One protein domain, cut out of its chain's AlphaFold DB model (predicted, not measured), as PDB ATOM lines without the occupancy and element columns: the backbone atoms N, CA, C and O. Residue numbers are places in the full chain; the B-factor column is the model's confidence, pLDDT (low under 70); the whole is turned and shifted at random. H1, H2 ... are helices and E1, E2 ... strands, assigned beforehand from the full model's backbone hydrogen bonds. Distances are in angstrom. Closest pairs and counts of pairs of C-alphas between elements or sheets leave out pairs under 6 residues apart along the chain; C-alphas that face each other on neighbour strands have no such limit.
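Overview. This is residues 5 to 128 of the 128 residues of the protein "uncharacterized protein LOC103514418" of Diaphorina citri (UniProt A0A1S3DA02). A small parallel sheet of four strands has H2 and H4 packed side by side over one face, while H3 grazes it near the E4 edge and H1 sits near H4. A long tail without named elements runs away from this body, and its residues 121 to 127 stick out. The 124 printed residues hold, in order, H1 E1 H2 E2 E3 H3 E4 H4, a mixed class with 53 residues in named elements, under half. The sheet runs E2 E1 E3 E4; the whole is compact, radius of gyration of the C-alphas 15.4 A, spans 47 by 34 by 27 A.

Along the chain. H1, residues 5 to 10, begins at C-alpha 5 (284.289, 282.177, 453.826). E1 is 14 to 18, 12.5 A; H2 31 to 42, 16.3 A; E2 46 to 50, 13.0 A; E3 64 to 67; H3 74 to 82, 12.4 A; E4 86 to 88. H4, 90 to 98, 12.2 A, ends at C-alpha 98 (295.823, 279.115, 457.653).

Arrangement. Within hydrogen-bond range are N 17 and O 48 across the neighbour strands E2 and E1, 2.8 A, N 16 and O 65 across E1 and E3, 2.8 A, and N 66 and O 86 across E3 and E4, 2.9 A. E1, H2, E2 and E3, H3, E4 are strand-helix-strand units, parallel neighbour strands with a helix between, both right-handed crossovers. H2 and H4 on the same face make two layers, helices over a sheet; they touch, C-alphas of Met 33 and Pro 90 closest at 5.3 A. Every helix has its O i to N i+4 pairs within range.

Size, cuts and confidence. The C-alphas of Lys 44 and Cys 122 are farthest apart, 48.4 A. The printed part has no cut. Links E1 to H2 and E2 to E3 are long. pLDDT is under 70 at residues 5 to 10, 59 and 128.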
ATOM      1  N   ASP A   5     285.581 282.855 453.639       57.41
ATOM      2  CA  ASP A   5     284.289 282.177 453.826       57.41
ATOM      3  C   ASP A   5     284.319 281.071 454.894       57.41
ATOM      4  O   ASP A   5     283.316 280.825 455.570       57.41
ATOM      5  N   ILE A   6     285.475 280.445 455.125       59.75
ATOM      6  CA  ILE A   6     285.613 279.324 456.070       59.75
ATOM      7  C   ILE A   6     285.508 279.815 457.514       59.75
ATOM      8  O   ILE A   6     284.700 279.299 458.288       59.75
ATOM      9  N   ASN A   7     286.201 280.908 457.842       59.72
ATOM     10  CA  ASN A   7     286.091 281.564 459.148       59.72
ATOM     11  C   ASN A   7     284.662 282.051 459.431       59.72
ATOM     12  O   ASN A   7     284.221 282.087 460.577       59.72
ATOM     13  N   LYS A   8     283.889 282.394 458.392       58.19
ATOM     14  CA  LYS A   8     282.481 282.786 458.538       58.19
ATOM     15  C   LYS A   8     281.578 281.593 458.869       58.19
ATOM     16  O   LYS A   8     280.637 281.762 459.644       58.19
ATOM     17  N   SER A   9     281.867 280.409 458.324       66.69
ATOM     18  CA  SER A   9     281.164 279.160 458.652       66.69
ATOM     19  C   SER A   9     281.504 278.666 460.065       66.69
ATOM     20  O   SER A   9     280.606 278.275 460.812       66.69
ATOM     21  N   LEU A  10     282.771 278.791 460.473       69.00
ATOM     22  CA  LEU A  10     283.267 278.329 461.772       69.00
ATOM     23  C   LEU A  10     282.777 279.145 462.971       69.00
ATOM     24  O   LEU A  10     282.688 278.613 464.070       69.00
ATOM     25  N   LYS A  11     282.361 280.401 462.781       71.44
ATOM     26  CA  LYS A  11     281.841 281.255 463.870       71.44
ATOM     27  C   LYS A  11     280.587 280.721 464.575       71.44
ATOM     28  O   LYS A  11     280.231 281.231 465.633       71.44
ATOM     29  N   LYS A  12     279.889 279.740 463.993       77.38
ATOM     30  CA  LYS A  12     278.715 279.084 464.604       77.38
ATOM     31  C   LYS A  12     279.025 277.704 465.192       77.38
ATOM     32  O   LYS A  12     278.124 277.079 465.749       77.38
ATOM     33  N   ILE A  13     280.257 277.233 465.039       87.38
ATOM     34  CA  ILE A  13     280.719 275.912 465.459       87.38
ATOM     35  C   ILE A  13     281.489 276.077 466.767       87.38
ATOM     36  O   ILE A  13     282.261 277.023 466.911       87.38
ATOM     37  N   LYS A  14     281.259 275.172 467.721       90.19
ATOM     38  CA  LYS A  14     282.044 275.103 468.960       90.19
ATOM     39  C   LYS A  14     283.195 274.125 468.788       90.19
ATOM     40  O   LYS A  14     282.984 273.030 468.266       90.19
ATOM     41  N   ILE A  15     284.388 274.519 469.207       93.25
ATOM     42  CA  ILE A  15     285.608 273.730 469.072       93.25
ATOM     43  C   ILE A  15     286.107 273.383 470.471       93.25
ATOM     44  O   ILE A  15     286.564 274.247 471.211       93.25
ATOM     45  N   HIS A  16     286.025 272.106 470.814       93.94
ATOM     46  CA  HIS A  16     286.434 271.581 472.108       93.94
ATOM     47  C   HIS A  16     287.834 270.985 471.997       93.94
ATOM     48  O   HIS A  16     288.032 269.997 471.287       93.94
ATOM     49  N   PHE A  17     288.795 271.565 472.703       95.25
ATOM     50  CA  PHE A  17     290.146 271.032 472.834       95.25
ATOM     51  C   PHE A  17     290.152 270.022 473.979       95.25
ATOM     52  O   PHE A  17     289.928 270.384 475.134       95.25
ATOM     53  N   ILE A  18     290.346 268.742 473.656       93.81
ATOM     54  CA  ILE A  18     290.311 267.678 474.659       93.81
ATOM     55  C   ILE A  18     291.675 267.558 475.315       93.81
ATOM     56  O   ILE A  18     292.671 267.277 474.646       93.81
ATOM     57  N   LEU A  19     291.698 267.769 476.628       92.50
ATOM     58  CA  LEU A  19     292.893 267.584 477.431       92.50
ATOM     59  C   LEU A  19     293.048 266.099 477.779       92.50
ATOM     60  O   LEU A  19     292.077 265.439 478.157       92.50
ATOM     61  N   ASP A  20     294.267 265.575 477.655       87.50
ATOM     62  CA  ASP A  20     294.573 264.220 478.105       87.50
ATOM     63  C   ASP A  20     294.311 264.105 479.621       87.50
ATOM     64  O   ASP A  20     294.696 265.009 480.370       87.50
ATOM     65  N   PRO A  21     293.680 263.018 480.106       86.06
ATOM     66  CA  PRO A  21     293.433 262.815 481.534       86.06
ATOM     67  C   PRO A  21     294.689 262.879 482.411       86.06
ATOM     68  O   PRO A  21     294.582 263.140 483.608       86.06
ATOM     69  N   ASN A  22     295.865 262.613 481.836       86.62
ATOM     70  CA  ASN A  22     297.137 262.659 482.548       86.62
ATOM     71  C   ASN A  22     297.663 264.088 482.762       86.62
ATOM     72  O   ASN A  22     298.583 264.263 483.557       86.62
ATOM     73  N   TYR A  23     297.106 265.094 482.079       87.50
ATOM     74  CA  TYR A  23     297.546 266.486 482.180       87.50
ATOM     75  C   TYR A  23     296.757 267.258 483.239       87.50
ATOM     76  O   TYR A  23     295.525 267.191 483.317       87.50
ATOM     77  N   SER A  24     297.465 268.042 484.057       85.62
ATOM     78  CA  SER A  24     296.833 268.849 485.107       85.62
ATOM     79  C   SER A  24     296.346 270.196 484.576       85.62
ATOM     80  O   SER A  24     295.284 270.671 485.003       85.62
ATOM     81  N   SER A  25     297.074 270.793 483.630       89.44
ATOM     82  CA  SER A  25     296.719 272.054 482.970       89.44
ATOM     83  C   SER A  25     296.876 271.995 481.448       89.44
ATOM     84  O   SER A  25     297.460 271.072 480.888       89.44
ATOM     85  N   GLU A  26     296.327 273.009 480.779       89.75
ATOM     86  CA  GLU A  26     296.410 273.209 479.326       89.75
ATOM     87  C   GLU A  26     297.866 273.412 478.863       89.75
ATOM     88  O   GLU A  26     298.218 273.028 477.748       89.75
ATOM     89  N   ASP A  27     298.735 273.925 479.741       89.62
ATOM     90  CA  ASP A  27     300.157 274.179 479.466       89.62
ATOM     91  C   ASP A  27     300.980 272.895 479.268       89.62
ATOM     92  O   ASP A  27     302.064 272.933 478.688       89.62
ATOM     93  N   GLU A  28     300.478 271.753 479.748       90.31
ATOM     94  CA  GLU A  28     301.108 270.441 479.550       90.31
ATOM     95  C   GLU A  28     300.778 269.825 478.182       90.31
ATOM     96  O   GLU A  28     301.383 268.823 477.792       90.31
ATOM     97  N   SER A  29     299.830 270.412 477.442       90.94
ATOM     98  CA  SER A  29     299.498 269.966 476.087       90.94
ATOM     99  C   SER A  29     300.636 270.241 475.100       90.94
ATOM    100  O   SER A  29     301.492 271.099 475.321       90.94
ATOM    101  N   SER A  30     300.660 269.513 473.982       92.50
ATOM    102  CA  SER A  30     301.667 269.738 472.939       92.50
ATOM    103  C   SER A  30     301.647 271.164 472.373       92.50
ATOM    104  O   SER A  30     300.600 271.807 472.280       92.50
ATOM    105  N   SER A  31     302.802 271.625 471.878       92.88
ATOM    106  CA  SER A  31     302.925 272.945 471.241       92.88
ATOM    107  C   SER A  31     301.941 273.128 470.084       92.88
ATOM    108  O   SER A  31     301.326 274.180 469.962       92.88
ATOM    109  N   GLY A  32     301.707 272.084 469.280       92.19
ATOM    110  CA  GLY A  32     300.726 272.135 468.195       92.19
ATOM    111  C   GLY A  32     299.295 272.365 468.689       92.19
ATOM    112  O   GLY A  32     298.511 273.028 468.010       92.19
ATOM    113  N   MET A  33     298.947 271.847 469.869       94.38
ATOM    114  CA  MET A  33     297.641 272.063 470.489       94.38
ATOM    115  C   MET A  33     297.489 273.512 470.967       94.38
ATOM    116  O   MET A  33     296.479 274.147 470.665       94.38
ATOM    117  N   GLN A  34     298.517 274.039 471.635       95.06
ATOM    118  CA  GLN A  34     298.565 275.419 472.130       95.06
ATOM    119  C   GLN A  34     298.514 276.434 470.982       95.06
ATOM    120  O   GLN A  34     297.629 277.286 470.954       95.06
ATOM    121  N   GLU A  35     299.373 276.279 469.970       94.38
ATOM    122  CA  GLU A  35     299.402 277.140 468.779       94.38
ATOM    123  C   GLU A  35     298.052 277.131 468.044       94.38
ATOM    124  O   GLU A  35     297.531 278.173 467.641       94.38
ATOM    125  N   CYS A  36     297.437 275.951 467.894       95.31
ATOM    126  CA  CYS A  36     296.126 275.839 467.263       95.31
ATOM    127  C   CYS A  36     295.032 276.537 468.081       95.31
ATOM    128  O   CYS A  36     294.130 277.148 467.497       95.31
ATOM    129  N   TYR A  37     295.083 276.442 469.410       95.88
ATOM    130  CA  TYR A  37     294.136 277.108 470.296       95.88
ATOM    131  C   TYR A  37     294.261 278.634 470.204       95.88
ATOM    132  O   TYR A  37     293.261 279.322 469.981       95.88
ATOM    133  N   GLU A  38     295.482 279.162 470.290       94.62
ATOM    134  CA  GLU A  38     295.771 280.594 470.173       94.62
ATOM    135  C   GLU A  38     295.305 281.171 468.831       94.62
ATOM    136  O   GLU A  38     294.687 282.243 468.788       94.62
ATOM    137  N   GLU A  39     295.516 280.438 467.737       92.94
ATOM    138  CA  GLU A  39     295.034 280.826 466.410       92.94
ATOM    139  C   GLU A  39     293.495 280.875 466.371       92.94
ATOM    140  O   GLU A  39     292.902 281.822 465.842       92.94
ATOM    141  N   CYS A  40     292.811 279.904 466.985       93.06
ATOM    142  CA  CYS A  40     291.350 279.907 467.055       93.06
ATOM    143  C   CYS A  40     290.806 281.100 467.859       93.06
ATOM    144  O   CYS A  40     289.838 281.746 467.435       93.06
ATOM    145  N   VAL A  41     291.434 281.417 468.996       92.75
ATOM    146  CA  VAL A  41     291.087 282.586 469.822       92.75
ATOM    147  C   VAL A  41     291.309 283.879 469.033       92.75
ATOM    148  O   VAL A  41     290.427 284.742 469.000       92.75
ATOM    149  N   SER A  42     292.434 283.988 468.324       91.50
ATOM    150  CA  SER A  42     292.783 285.154 467.497       91.50
ATOM    151  C   SER A  42     291.769 285.390 466.373       91.50
ATOM    152  O   SER A  42     291.378 286.529 466.098       91.50
ATOM    153  N   ASN A  43     291.237 284.310 465.791       88.38
ATOM    154  CA  ASN A  43     290.169 284.347 464.789       88.38
ATOM    155  C   ASN A  43     288.751 284.525 465.374       88.38
ATOM    156  O   ASN A  43     287.768 284.556 464.620       88.38
ATOM    157  N   LYS A  44     288.622 284.708 466.696       89.62
ATOM    158  CA  LYS A  44     287.351 284.882 467.427       89.62
ATOM    159  C   LYS A  44     286.390 283.703 467.233       89.62
ATOM    160  O   LYS A  44     285.182 283.905 467.072       89.62
ATOM    161  N   LEU A  45     286.930 282.487 467.188       90.44
ATOM    162  CA  LEU A  45     286.146 281.255 467.152       90.44
ATOM    163  C   LEU A  45     285.656 280.885 468.559       90.44
ATOM    164  O   LEU A  45     286.194 281.345 469.564       90.44
ATOM    165  N   LEU A  46     284.601 280.072 468.629       91.25
ATOM    166  CA  LEU A  46     284.066 279.583 469.897       91.25
ATOM    167  C   LEU A  46     284.866 278.354 470.316       91.25
ATOM    168  O   LEU A  46     284.604 277.265 469.807       91.25
ATOM    169  N   VAL A  47     285.837 278.542 471.206       93.69
ATOM    170  CA  VAL A  47     286.737 277.474 471.649       93.69
ATOM    171  C   VAL A  47     286.747 277.329 473.164       93.69
ATOM    172  O   VAL A  47     286.575 278.315 473.882       93.69
ATOM    173  N   ASP A  48     286.939 276.105 473.640       92.56
ATOM    174  CA  ASP A  48     287.052 275.775 475.057       92.56
ATOM    175  C   ASP A  48     287.885 274.511 475.272       92.56
ATOM    176  O   ASP A  48     287.885 273.597 474.445       92.56
ATOM    177  N   TRP A  49     288.576 274.459 476.407       93.25
ATOM    178  CA  TRP A  49     289.266 273.263 476.869       93.25
ATOM    179  C   TRP A  49     288.333 272.380 477.685       93.25
ATOM    180  O   TRP A  49     287.579 272.851 478.540       93.25
ATOM    181  N   VAL A  50     288.405 271.079 477.432       91.69
ATOM    182  CA  VAL A  50     287.525 270.083 478.034       91.69
ATOM    183  C   VAL A  50     288.365 268.946 478.596       91.69
ATOM    184  O   VAL A  50     289.032 268.225 477.856       91.69
ATOM    185  N   LYS A  51     288.313 268.775 479.922       89.25
ATOM    186  CA  LYS A  51     288.956 267.650 480.621       89.25
ATOM    187  C   LYS A  51     288.128 266.373 480.558       89.25
ATOM    188  O   LYS A  51     288.682 265.289 480.451       89.25
ATOM    189  N   ASP A  52     286.807 266.510 480.632       87.50
ATOM    190  CA  ASP A  52     285.883 265.386 480.524       87.50
ATOM    191  C   ASP A  52     284.818 265.681 479.460       87.50
ATOM    192  O   ASP A  52     283.835 266.377 479.736       87.50
ATOM    193  N   PRO A  53     284.989 265.168 478.230       82.75
ATOM    194  CA  PRO A  53     284.005 265.357 477.175       82.75
ATOM    195  C   PRO A  53     282.700 264.601 477.424       82.75
ATOM    196  O   PRO A  53     281.743 264.826 476.688       82.75
ATOM    197  N   MET A  54     282.640 263.719 478.426       81.81
ATOM    198  CA  MET A  54     281.427 262.995 478.803       81.81
ATOM    199  C   MET A  54     280.561 263.761 479.810       81.81
ATOM    200  O   MET A  54     279.455 263.298 480.102       81.81
ATOM    201  N   ASP A  55     281.006 264.918 480.328       81.44
ATOM    202  CA  ASP A  55     280.153 265.756 481.179       81.44
ATOM    203  C   ASP A  55     278.878 266.127 480.383       81.44
ATOM    204  O   ASP A  55     278.982 266.660 479.274       81.44
ATOM    205  N   PRO A  56     277.665 265.883 480.921       72.12
ATOM    206  CA  PRO A  56     276.400 266.182 480.249       72.12
ATOM    207  C   PRO A  56     276.228 267.645 479.803       72.12
ATOM    208  O   PRO A  56     275.341 267.947 478.998       72.12
ATOM    209  N   LYS A  57     277.055 268.570 480.304       74.12
ATOM    210  CA  LYS A  57     277.143 269.947 479.797       74.12
ATOM    211  C   LYS A  57     277.648 270.013 478.352       74.12
ATOM    212  O   LYS A  57     277.246 270.920 477.617       74.12
ATOM    213  N   HIS A  58     278.475 269.061 477.926       71.38
ATOM    214  CA  HIS A  58     278.987 268.951 476.565       71.38
ATOM    215  C   HIS A  58     278.050 268.069 475.736       71.38
ATOM    216  O   HIS A  58     277.975 266.853 475.883       71.38
ATOM    217  N   LYS A  59     277.277 268.696 474.845       69.56
ATOM    218  CA  LYS A  59     276.383 267.969 473.938       69.56
ATOM    219  C   LYS A  59     277.119 267.566 472.667       69.56
ATOM    220  O   LYS A  59     277.612 268.426 471.945       69.56
ATOM    221  N   PHE A  60     277.091 266.281 472.339       72.50
ATOM    222  CA  PHE A  60     277.561 265.753 471.061       72.50
ATOM    223  C   PHE A  60     276.596 266.146 469.935       72.50
ATOM    224  O   PHE A  60     275.593 265.478 469.686       72.50
ATOM    225  N   THR A  61     276.859 267.271 469.270       80.88
ATOM    226  CA  THR A  61     276.062 267.723 468.120       80.88
ATOM    227  C   THR A  61     276.938 267.916 466.887       80.88
ATOM    228  O   THR A  61     278.145 268.108 466.993       80.88
ATOM    229  N   LYS A  62     276.318 267.941 465.702       79.25
ATOM    230  CA  LYS A  62     277.010 268.161 464.417       79.25
ATOM    231  C   LYS A  62     277.708 269.523 464.306       79.25
ATOM    232  O   LYS A  62     278.525 269.717 463.415       79.25
ATOM    233  N   ASN A  63     277.382 270.460 465.195       84.56
ATOM    234  CA  ASN A  63     277.985 271.792 465.235       84.56
ATOM    235  C   ASN A  63     279.194 271.855 466.178       84.56
ATOM    236  O   ASN A  63     279.631 272.951 466.529       84.56
ATOM    237  N   HIS A  64     279.668 270.708 466.668       88.44
ATOM    238  CA  HIS A  64     280.799 270.616 467.577       88.44
ATOM    239  C   HIS A  64     281.951 269.886 466.886       88.44
ATOM    240  O   HIS A  64     281.765 268.828 466.280       88.44
ATOM    241  N   ILE A  65     283.140 270.469 467.001       91.88
ATOM    242  CA  ILE A  65     284.402 269.876 466.574       91.88
ATOM    243  C   ILE A  65     285.185 269.533 467.831       91.88
ATOM    244  O   ILE A  65     285.307 270.361 468.729       91.88
ATOM    245  N   PHE A  66     285.720 268.321 467.884       94.06
ATOM    246  CA  PHE A  66     286.589 267.875 468.960       94.06
ATOM    247  C   PHE A  66     288.014 267.773 468.442       94.06
ATOM    248  O   PHE A  66     288.282 267.058 467.476       94.06
ATOM    249  N   VAL A  67     288.916 268.507 469.082       95.31
ATOM    250  CA  VAL A  67     290.335 268.513 468.758       95.31
ATOM    251  C   VAL A  67     291.042 267.593 469.741       95.31
ATOM    252  O   VAL A  67     290.989 267.816 470.950       95.31
ATOM    253  N   PHE A  68     291.684 266.556 469.216       94.94
ATOM    254  CA  PHE A  68     292.475 265.602 469.988       94.94
ATOM    255  C   PHE A  68     293.931 265.671 469.556       94.94
ATOM    256  O   PHE A  68     294.226 265.631 468.362       94.94
ATOM    257  N   GLU A  69     294.849 265.695 470.518       92.50
ATOM    258  CA  GLU A  69     296.278 265.605 470.218       92.50
ATOM    259  C   GLU A  69     296.635 264.259 469.563       92.50
ATOM    260  O   GLU A  69     297.420 264.205 468.615       92.50
ATOM    261  N   LYS A  70     296.027 263.169 470.046       92.06
ATOM    262  CA  LYS A  70     296.225 261.801 469.552       92.06
ATOM    263  C   LYS A  70     294.877 261.113 469.376       92.06
ATOM    264  O   LYS A  70     293.972 261.284 470.187       92.06
ATOM    265  N   PHE A  71     294.749 260.312 468.324       92.81
ATOM    266  CA  PHE A  71     293.544 259.522 468.044       92.81
ATOM    267  C   PHE A  71     293.598 258.193 468.799       92.81
ATOM    268  O   PHE A  71     293.729 257.122 468.212       92.81
ATOM    269  N   SER A  72     293.596 258.292 470.124       90.25
ATOM    270  CA  SER A  72     293.705 257.157 471.034       90.25
ATOM    271  C   SER A  72     293.105 257.496 472.393       90.25
ATOM    272  O   SER A  72     293.181 258.645 472.827       90.25
ATOM    273  N   GLY A  73     292.597 256.480 473.090       89.12
ATOM    274  CA  GLY A  73     292.092 256.587 474.457       89.12
ATOM    275  C   GLY A  73     290.568 256.636 474.539       89.12
ATOM    276  O   GLY A  73     289.877 256.952 473.571       89.12
ATOM    277  N   ASP A  74     290.047 256.359 475.735       88.81
ATOM    278  CA  ASP A  74     288.618 256.129 475.978       88.81
ATOM    279  C   ASP A  74     287.711 257.265 475.492       88.81
ATOM    280  O   ASP A  74     286.598 257.027 475.019       88.81
ATOM    281  N   PHE A  75     288.157 258.516 475.627       89.50
ATOM    282  CA  PHE A  75     287.389 259.670 475.163       89.50
ATOM    283  C   PHE A  75     287.301 259.729 473.643       89.50
ATOM    284  O   PHE A  75     286.214 259.968 473.117       89.50
ATOM    285  N   TYR A  76     288.405 259.475 472.941       91.12
ATOM    286  CA  TYR A  76     288.412 259.421 471.485       91.12
ATOM    287  C   TYR A  76     287.473 258.315 470.989       91.12
ATOM    288  O   TYR A  76     286.563 258.590 470.203       91.12
ATOM    289  N   ASP A  77     287.617 257.102 471.527       91.06
ATOM    290  CA  ASP A  77     286.843 255.935 471.092       91.06
ATOM    291  C   ASP A  77     285.337 256.140 471.279       91.06
ATOM    292  O   ASP A  77     284.542 255.848 470.382       91.06
ATOM    293  N   LYS A  78     284.923 256.709 472.418       87.88
ATOM    294  CA  LYS A  78     283.511 257.009 472.694       87.88
ATOM    295  C   LYS A  78     282.949 258.082 471.757       87.88
ATOM    296  O   LYS A  78     281.831 257.926 471.264       87.88
ATOM    297  N   ILE A  79     283.698 259.155 471.491       88.00
ATOM    298  CA  ILE A  79     283.235 260.242 470.611       88.00
ATOM    299  C   ILE A  79     283.123 259.759 469.166       88.00
ATOM    300  O   ILE A  79     282.118 260.029 468.507       88.00
ATOM    301  N   VAL A  80     284.114 259.011 468.681       88.38
ATOM    302  CA  VAL A  80     284.078 258.436 467.332       88.38
ATOM    303  C   VAL A  80     282.934 257.431 467.202       88.38
ATOM    304  O   VAL A  80     282.195 257.483 466.220       88.38
ATOM    305  N   SER A  81     282.710 256.592 468.220       87.00
ATOM    306  CA  SER A  81     281.600 255.627 468.245       87.00
ATOM    307  C   SER A  81     280.216 256.286 468.232       87.00
ATOM    308  O   SER A  81     279.267 255.696 467.721       87.00
ATOM    309  N   SER A  82     280.082 257.517 468.745       84.88
ATOM    310  CA  SER A  82     278.836 258.294 468.649       84.88
ATOM    311  C   SER A  82     278.473 258.632 467.195       84.88
ATOM    312  O   SER A  82     277.296 258.756 466.863       84.88
ATOM    313  N   GLY A  83     279.465 258.820 466.314       80.06
ATOM    314  CA  GLY A  83     279.270 259.119 464.886       80.06
ATOM    315  C   GLY A  83     278.613 260.474 464.573       80.06
ATOM    316  O   GLY A  83     278.329 260.784 463.417       80.06
ATOM    317  N   THR A  84     278.340 261.295 465.588       81.25
ATOM    318  CA  THR A  84     277.594 262.559 465.466       81.25
ATOM    319  C   THR A  84     278.476 263.791 465.313       81.25
ATOM    320  O   THR A  84     277.987 264.830 464.869       81.25
ATOM    321  N   CYS A  85     279.735 263.697 465.730       85.56
ATOM    322  CA  CYS A  85     280.640 264.829 465.881       85.56
ATOM    323  C   CYS A  85     281.858 264.667 464.984       85.56
ATOM    324  O   CYS A  85     282.276 263.548 464.686       85.56
ATOM    325  N   LEU A  86     282.450 265.792 464.600       91.31
ATOM    326  CA  LEU A  86     283.694 265.782 463.854       91.31
ATOM    327  C   LEU A  86     284.881 265.759 464.821       91.31
ATOM    328  O   LEU A  86     284.940 266.560 465.752       91.31
ATOM    329  N   VAL A  87     285.830 264.865 464.562       93.88
ATOM    330  CA  VAL A  87     287.086 264.760 465.309       93.88
ATOM    331  C   VAL A  87     288.239 265.188 464.410       93.88
ATOM    332  O   VAL A  87     288.341 264.738 463.274       93.88
ATOM    333  N   VAL A  88     289.119 266.056 464.892       95.69
ATOM    334  CA  VAL A  88     290.300 266.503 464.142       95.69
ATOM    335  C   VAL A  88     291.522 266.557 465.045       95.69
ATOM    336  O   VAL A  88     291.402 266.646 466.264       95.69
ATOM    337  N   GLY A  89     292.709 266.504 464.452       96.19
ATOM    338  CA  GLY A  89     293.939 266.861 465.153       96.19
ATOM    339  C   GLY A  89     294.217 268.367 465.107       96.19
ATOM    340  O   GLY A  89     293.696 269.063 464.223       96.19
ATOM    341  N   PRO A  90     295.079 268.880 466.002       95.88
ATOM    342  CA  PRO A  90     295.439 270.298 466.036       95.88
ATOM    343  C   PRO A  90     296.053 270.766 464.713       95.88
ATOM    344  O   PRO A  90     295.614 271.756 464.133       95.88
ATOM    345  N   TYR A  91     296.992 269.997 464.154       94.31
ATOM    346  CA  TYR A  91     297.620 270.328 462.872       94.31
ATOM    347  C   TYR A  91     296.636 270.334 461.702       94.31
ATOM    348  O   TYR A  91     296.800 271.127 460.771       94.31
ATOM    349  N   CYS A  92     295.616 269.470 461.730       94.81
ATOM    350  CA  CYS A  92     294.563 269.484 460.723       94.81
ATOM    351  C   CYS A  92     293.803 270.812 460.760       94.81
ATOM    352  O   CYS A  92     293.726 271.501 459.741       94.81
ATOM    353  N   LEU A  93     293.290 271.194 461.931       93.88
ATOM    354  CA  LEU A  93     292.503 272.415 462.097       93.88
ATOM    355  C   LEU A  93     293.333 273.670 461.800       93.88
ATOM    356  O   LEU A  93     292.910 274.505 461.000       93.88
ATOM    357  N   PHE A  94     294.541 273.758 462.359       93.62
ATOM    358  CA  PHE A  94     295.478 274.854 462.117       93.62
ATOM    359  C   PHE A  94     295.775 275.041 460.624       93.62
ATOM    360  O   PHE A  94     295.683 276.146 460.089       93.62
ATOM    361  N   THR A  95     296.060 273.946 459.912       92.25
ATOM    362  CA  THR A  95     296.314 273.995 458.466       92.25
ATOM    363  C   THR A  95     295.077 274.443 457.691       92.25
ATOM    364  O   THR A  95     295.205 275.237 456.758       92.25
ATOM    365  N   CYS A  96     293.888 273.964 458.070       90.81
ATOM    366  CA  CYS A  96     292.637 274.346 457.417       90.81
ATOM    367  C   CYS A  96     292.361 275.847 457.546       90.81
ATOM    368  O   CYS A  96     292.013 276.487 456.555       90.81
ATOM    369  N   MET A  97     292.586 276.424 458.730       89.12
ATOM    370  CA  MET A  97     292.433 277.863 458.955       89.12
ATOM    371  C   MET A  97     293.455 278.666 458.139       89.12
ATOM    372  O   MET A  97     293.073 279.508 457.325       89.12
ATOM    373  N   ASN A  98     294.742 278.337 458.265       88.88
ATOM    374  CA  ASN A  98     295.823 279.115 457.653       88.88
ATOM    375  C   ASN A  98     295.851 279.046 456.127       88.88
ATOM    376  O   ASN A  98     296.136 280.036 455.457       88.88
ATOM    377  N   LYS A  99     295.545 277.880 455.555       87.38
ATOM    378  CA  LYS A  99     295.501 277.698 454.098       87.38
ATOM    379  C   LYS A  99     294.119 277.960 453.507       87.38
ATOM    380  O   LYS A  99     293.950 277.815 452.299       87.38
ATOM    381  N   SER A 100     293.138 278.326 454.338       84.62
ATOM    382  CA  SER A 100     291.736 278.460 453.930       84.62
ATOM    383  C   SER A 100     291.235 277.219 453.179       84.62
ATOM    384  O   SER A 100     290.600 277.321 452.128       84.62
ATOM    385  N   LEU A 101     291.537 276.040 453.729       87.50
ATOM    386  CA  LEU A 101     291.051 274.754 453.234       87.50
ATOM    387  C   LEU A 101     289.789 274.339 453.997       87.50
ATOM    388  O   LEU A 101     289.667 274.632 455.191       87.50
ATOM    389  N   PRO A 102     288.839 273.658 453.336       86.38
ATOM    390  CA  PRO A 102     287.673 273.124 454.019       86.38
ATOM    391  C   PRO A 102     288.108 272.106 455.074       86.38
ATOM    392  O   PRO A 102     288.983 271.278 454.829       86.38
ATOM    393  N   ILE A 103     287.459 272.148 456.236       88.81
ATOM    394  CA  ILE A 103     287.699 271.152 457.276       88.81
ATOM    395  C   ILE A 103     287.168 269.793 456.782       88.81
ATOM    396  O   ILE A 103     286.045 269.738 456.261       88.81
ATOM    397  N   PRO A 104     287.938 268.700 456.941       89.00
ATOM    398  CA  PRO A 104     287.501 267.360 456.572       89.00
ATOM    399  C   PRO A 104     286.182 266.958 457.238       89.00
ATOM    400  O   PRO A 104     285.897 267.345 458.365       89.00
ATOM    401  N   GLN A 105     285.382 266.135 456.559       87.19
ATOM    402  CA  GLN A 105     284.123 265.605 457.110       87.19
ATOM    403  C   GLN A 105     284.302 264.284 457.873       87.19
ATOM    404  O   GLN A 105     283.338 263.741 458.405       87.19
ATOM    405  N   VAL A 106     285.527 263.760 457.911       89.19
ATOM    406  CA  VAL A 106     285.893 262.501 458.566       89.19
ATOM    407  C   VAL A 106     287.006 262.747 459.583       89.19
ATOM    408  O   VAL A 106     287.760 263.713 459.420       89.19
ATOM    409  N   PRO A 107     287.150 261.880 460.603       92.56
ATOM    410  CA  PRO A 107     288.234 261.987 461.566       92.56
ATOM    411  C   PRO A 107     289.604 262.115 460.895       92.56
ATOM    412  O   PRO A 107     290.038 261.199 460.203       92.56
ATOM    413  N   THR A 108     290.279 263.254 461.079       94.44
ATOM    414  CA  THR A 108     291.548 263.556 460.390       94.44
ATOM    415  C   THR A 108     292.556 264.181 461.347       94.44
ATOM    416  O   THR A 108     292.328 265.269 461.873       94.44
ATOM    417  N   LEU A 109     293.684 263.504 461.582       93.19
ATOM    418  CA  LEU A 109     294.709 263.976 462.520       93.19
ATOM    419  C   LEU A 109     295.562 265.102 461.913       93.19
ATOM    420  O   LEU A 109     295.813 266.124 462.550       93.19
ATOM    421  N   THR A 110     295.995 264.934 460.661       93.06
ATOM    422  CA  THR A 110     296.846 265.896 459.950       93.06
ATOM    423  C   THR A 110     296.444 265.990 458.480       93.06
ATOM    424  O   THR A 110     295.834 265.076 457.933       93.06
ATOM    425  N   MET A 111     296.841 267.083 457.824       91.25
ATOM    426  CA  MET A 111     296.658 267.286 456.379       91.25
ATOM    427  C   MET A 111     297.907 266.889 455.570       91.25
ATOM    428  O   MET A 111     298.087 267.348 454.447       91.25
ATOM    429  N   ALA A 112     298.804 266.062 456.124       90.50
ATOM    430  CA  ALA A 112     300.063 265.700 455.459       90.50
ATOM    431  C   ALA A 112     299.851 264.927 454.145       90.50
ATOM    432  O   ALA A 112     300.688 264.988 453.250       90.50
ATOM    433  N   MET A 113     298.724 264.218 454.035       91.56
ATOM    434  CA  MET A 113     298.337 263.440 452.856       91.56
ATOM    435  C   MET A 113     297.230 264.110 452.034       91.56
ATOM    436  O   MET A 113     296.583 263.452 451.220       91.56
ATOM    437  N   ASP A 114     296.985 265.404 452.250       87.81
ATOM    438  CA  ASP A 114     296.017 266.151 451.451       87.81
ATOM    439  C   ASP A 114     296.373 266.068 449.957       87.81
ATOM    440  O   ASP A 114     297.540 266.168 449.576       87.81
ATOM    441  N   GLN A 115     295.359 265.856 449.115       86.38
ATOM    442  CA  GLN A 115     295.480 265.678 447.658       86.38
ATOM    443  C   GLN A 115     296.267 264.441 447.182       86.38
ATOM    444  O   GLN A 115     296.458 264.272 445.976       86.38
ATOM    445  N   LEU A 116     296.681 263.538 448.076       91.94
ATOM    446  CA  LEU A 116     297.282 262.267 447.674       91.94
ATOM    447  C   LEU A 116     296.201 261.221 447.390       91.94
ATOM    448  O   LEU A 116     295.417 260.853 448.262       91.94
ATOM    449  N   ILE A 117     296.203 260.691 446.167       91.62
ATOM    450  CA  ILE A 117     295.380 259.541 445.783       91.62
ATOM    451  C   ILE A 117     296.288 258.318 445.763       91.62
ATOM    452  O   ILE A 117     297.159 258.194 444.903       91.62
ATOM    453  N   ILE A 118     296.089 257.418 446.723       90.69
ATOM    454  CA  ILE A 118     296.918 256.222 446.883       90.69
ATOM    455  C   ILE A 118     296.102 254.991 446.501       90.69
ATOM    456  O   ILE A 118     294.951 254.839 446.905       90.69
ATOM    457  N   SER A 119     296.718 254.101 445.723       91.44
ATOM    458  CA  SER A 119     296.184 252.777 445.421       91.44
ATOM    459  C   SER A 119     297.169 251.723 445.901       91.44
ATOM    460  O   SER A 119     298.367 251.811 445.631       91.44
ATOM    461  N   PHE A 120     296.657 250.721 446.607       87.75
ATOM    462  CA  PHE A 120     297.446 249.597 447.080       87.75
ATOM    463  C   PHE A 120     297.079 248.346 446.284       87.75
ATOM    464  O   PHE A 120     295.902 248.013 446.138       87.75
ATOM    465  N   SER A 121     298.089 247.624 445.802       91.50
ATOM    466  CA  SER A 121     297.933 246.316 445.164       91.50
ATOM    467  C   SER A 121     298.815 245.290 445.874       91.50
ATOM    468  O   SER A 121     299.836 245.645 446.458       91.50
ATOM    469  N   CYS A 122     298.396 244.024 445.864       88.50
ATOM    470  CA  CYS A 122     299.167 242.896 446.404       88.50
ATOM    471  C   CYS A 122     299.525 242.964 447.907       88.50
ATOM    472  O   CYS A 122     300.477 242.313 448.332       88.50
ATOM    473  N   LEU A 123     298.758 243.694 448.728       88.81
ATOM    474  CA  LEU A 123     298.896 243.658 450.190       88.81
ATOM    475  C   LEU A 123     298.127 242.475 450.797       88.81
ATOM    476  O   LEU A 123     297.007 242.166 450.378       88.81
ATOM    477  N   SER A 124     298.717 241.833 451.808       87.50
ATOM    478  CA  SER A 124     298.015 240.859 452.649       87.50
ATOM    479  C   SER A 124     296.927 241.557 453.477       87.50
ATOM    480  O   SER A 124     297.014 242.751 453.758       87.50
ATOM    481  N   LYS A 125     295.883 240.814 453.875       79.00
ATOM    482  CA  LYS A 125     294.730 241.369 454.616       79.00
ATOM    483  C   LYS A 125     295.104 242.040 455.942       79.00
ATOM    484  O   LYS A 125     294.351 242.883 456.394       79.00
ATOM    485  N   GLU A 126     296.224 241.665 456.549       80.94
ATOM    486  CA  GLU A 126     296.692 242.212 457.831       80.94
ATOM    487  C   GLU A 126     297.333 243.599 457.690       80.94
ATOM    488  O   GLU A 126     297.417 244.343 458.659       80.94
ATOM    489  N   ILE A 127     297.780 243.944 456.478       72.31
ATOM    490  CA  ILE A 127     298.362 245.251 456.139       72.31
ATOM    491  C   ILE A 127     297.284 246.171 455.529       72.31
ATOM    492  O   ILE A 127     297.549 247.336 455.242       72.31
ATOM    493  N   LYS A 128     296.074 245.643 455.290       49.25
ATOM    494  CA  LYS A 128     294.992 246.331 454.585       49.25
ATOM    495  C   LYS A 128     293.979 246.959 455.533       49.25
ATOM    496  O   LYS A 128     293.648 246.317 456.550       49.25
TER     497      LYS A 128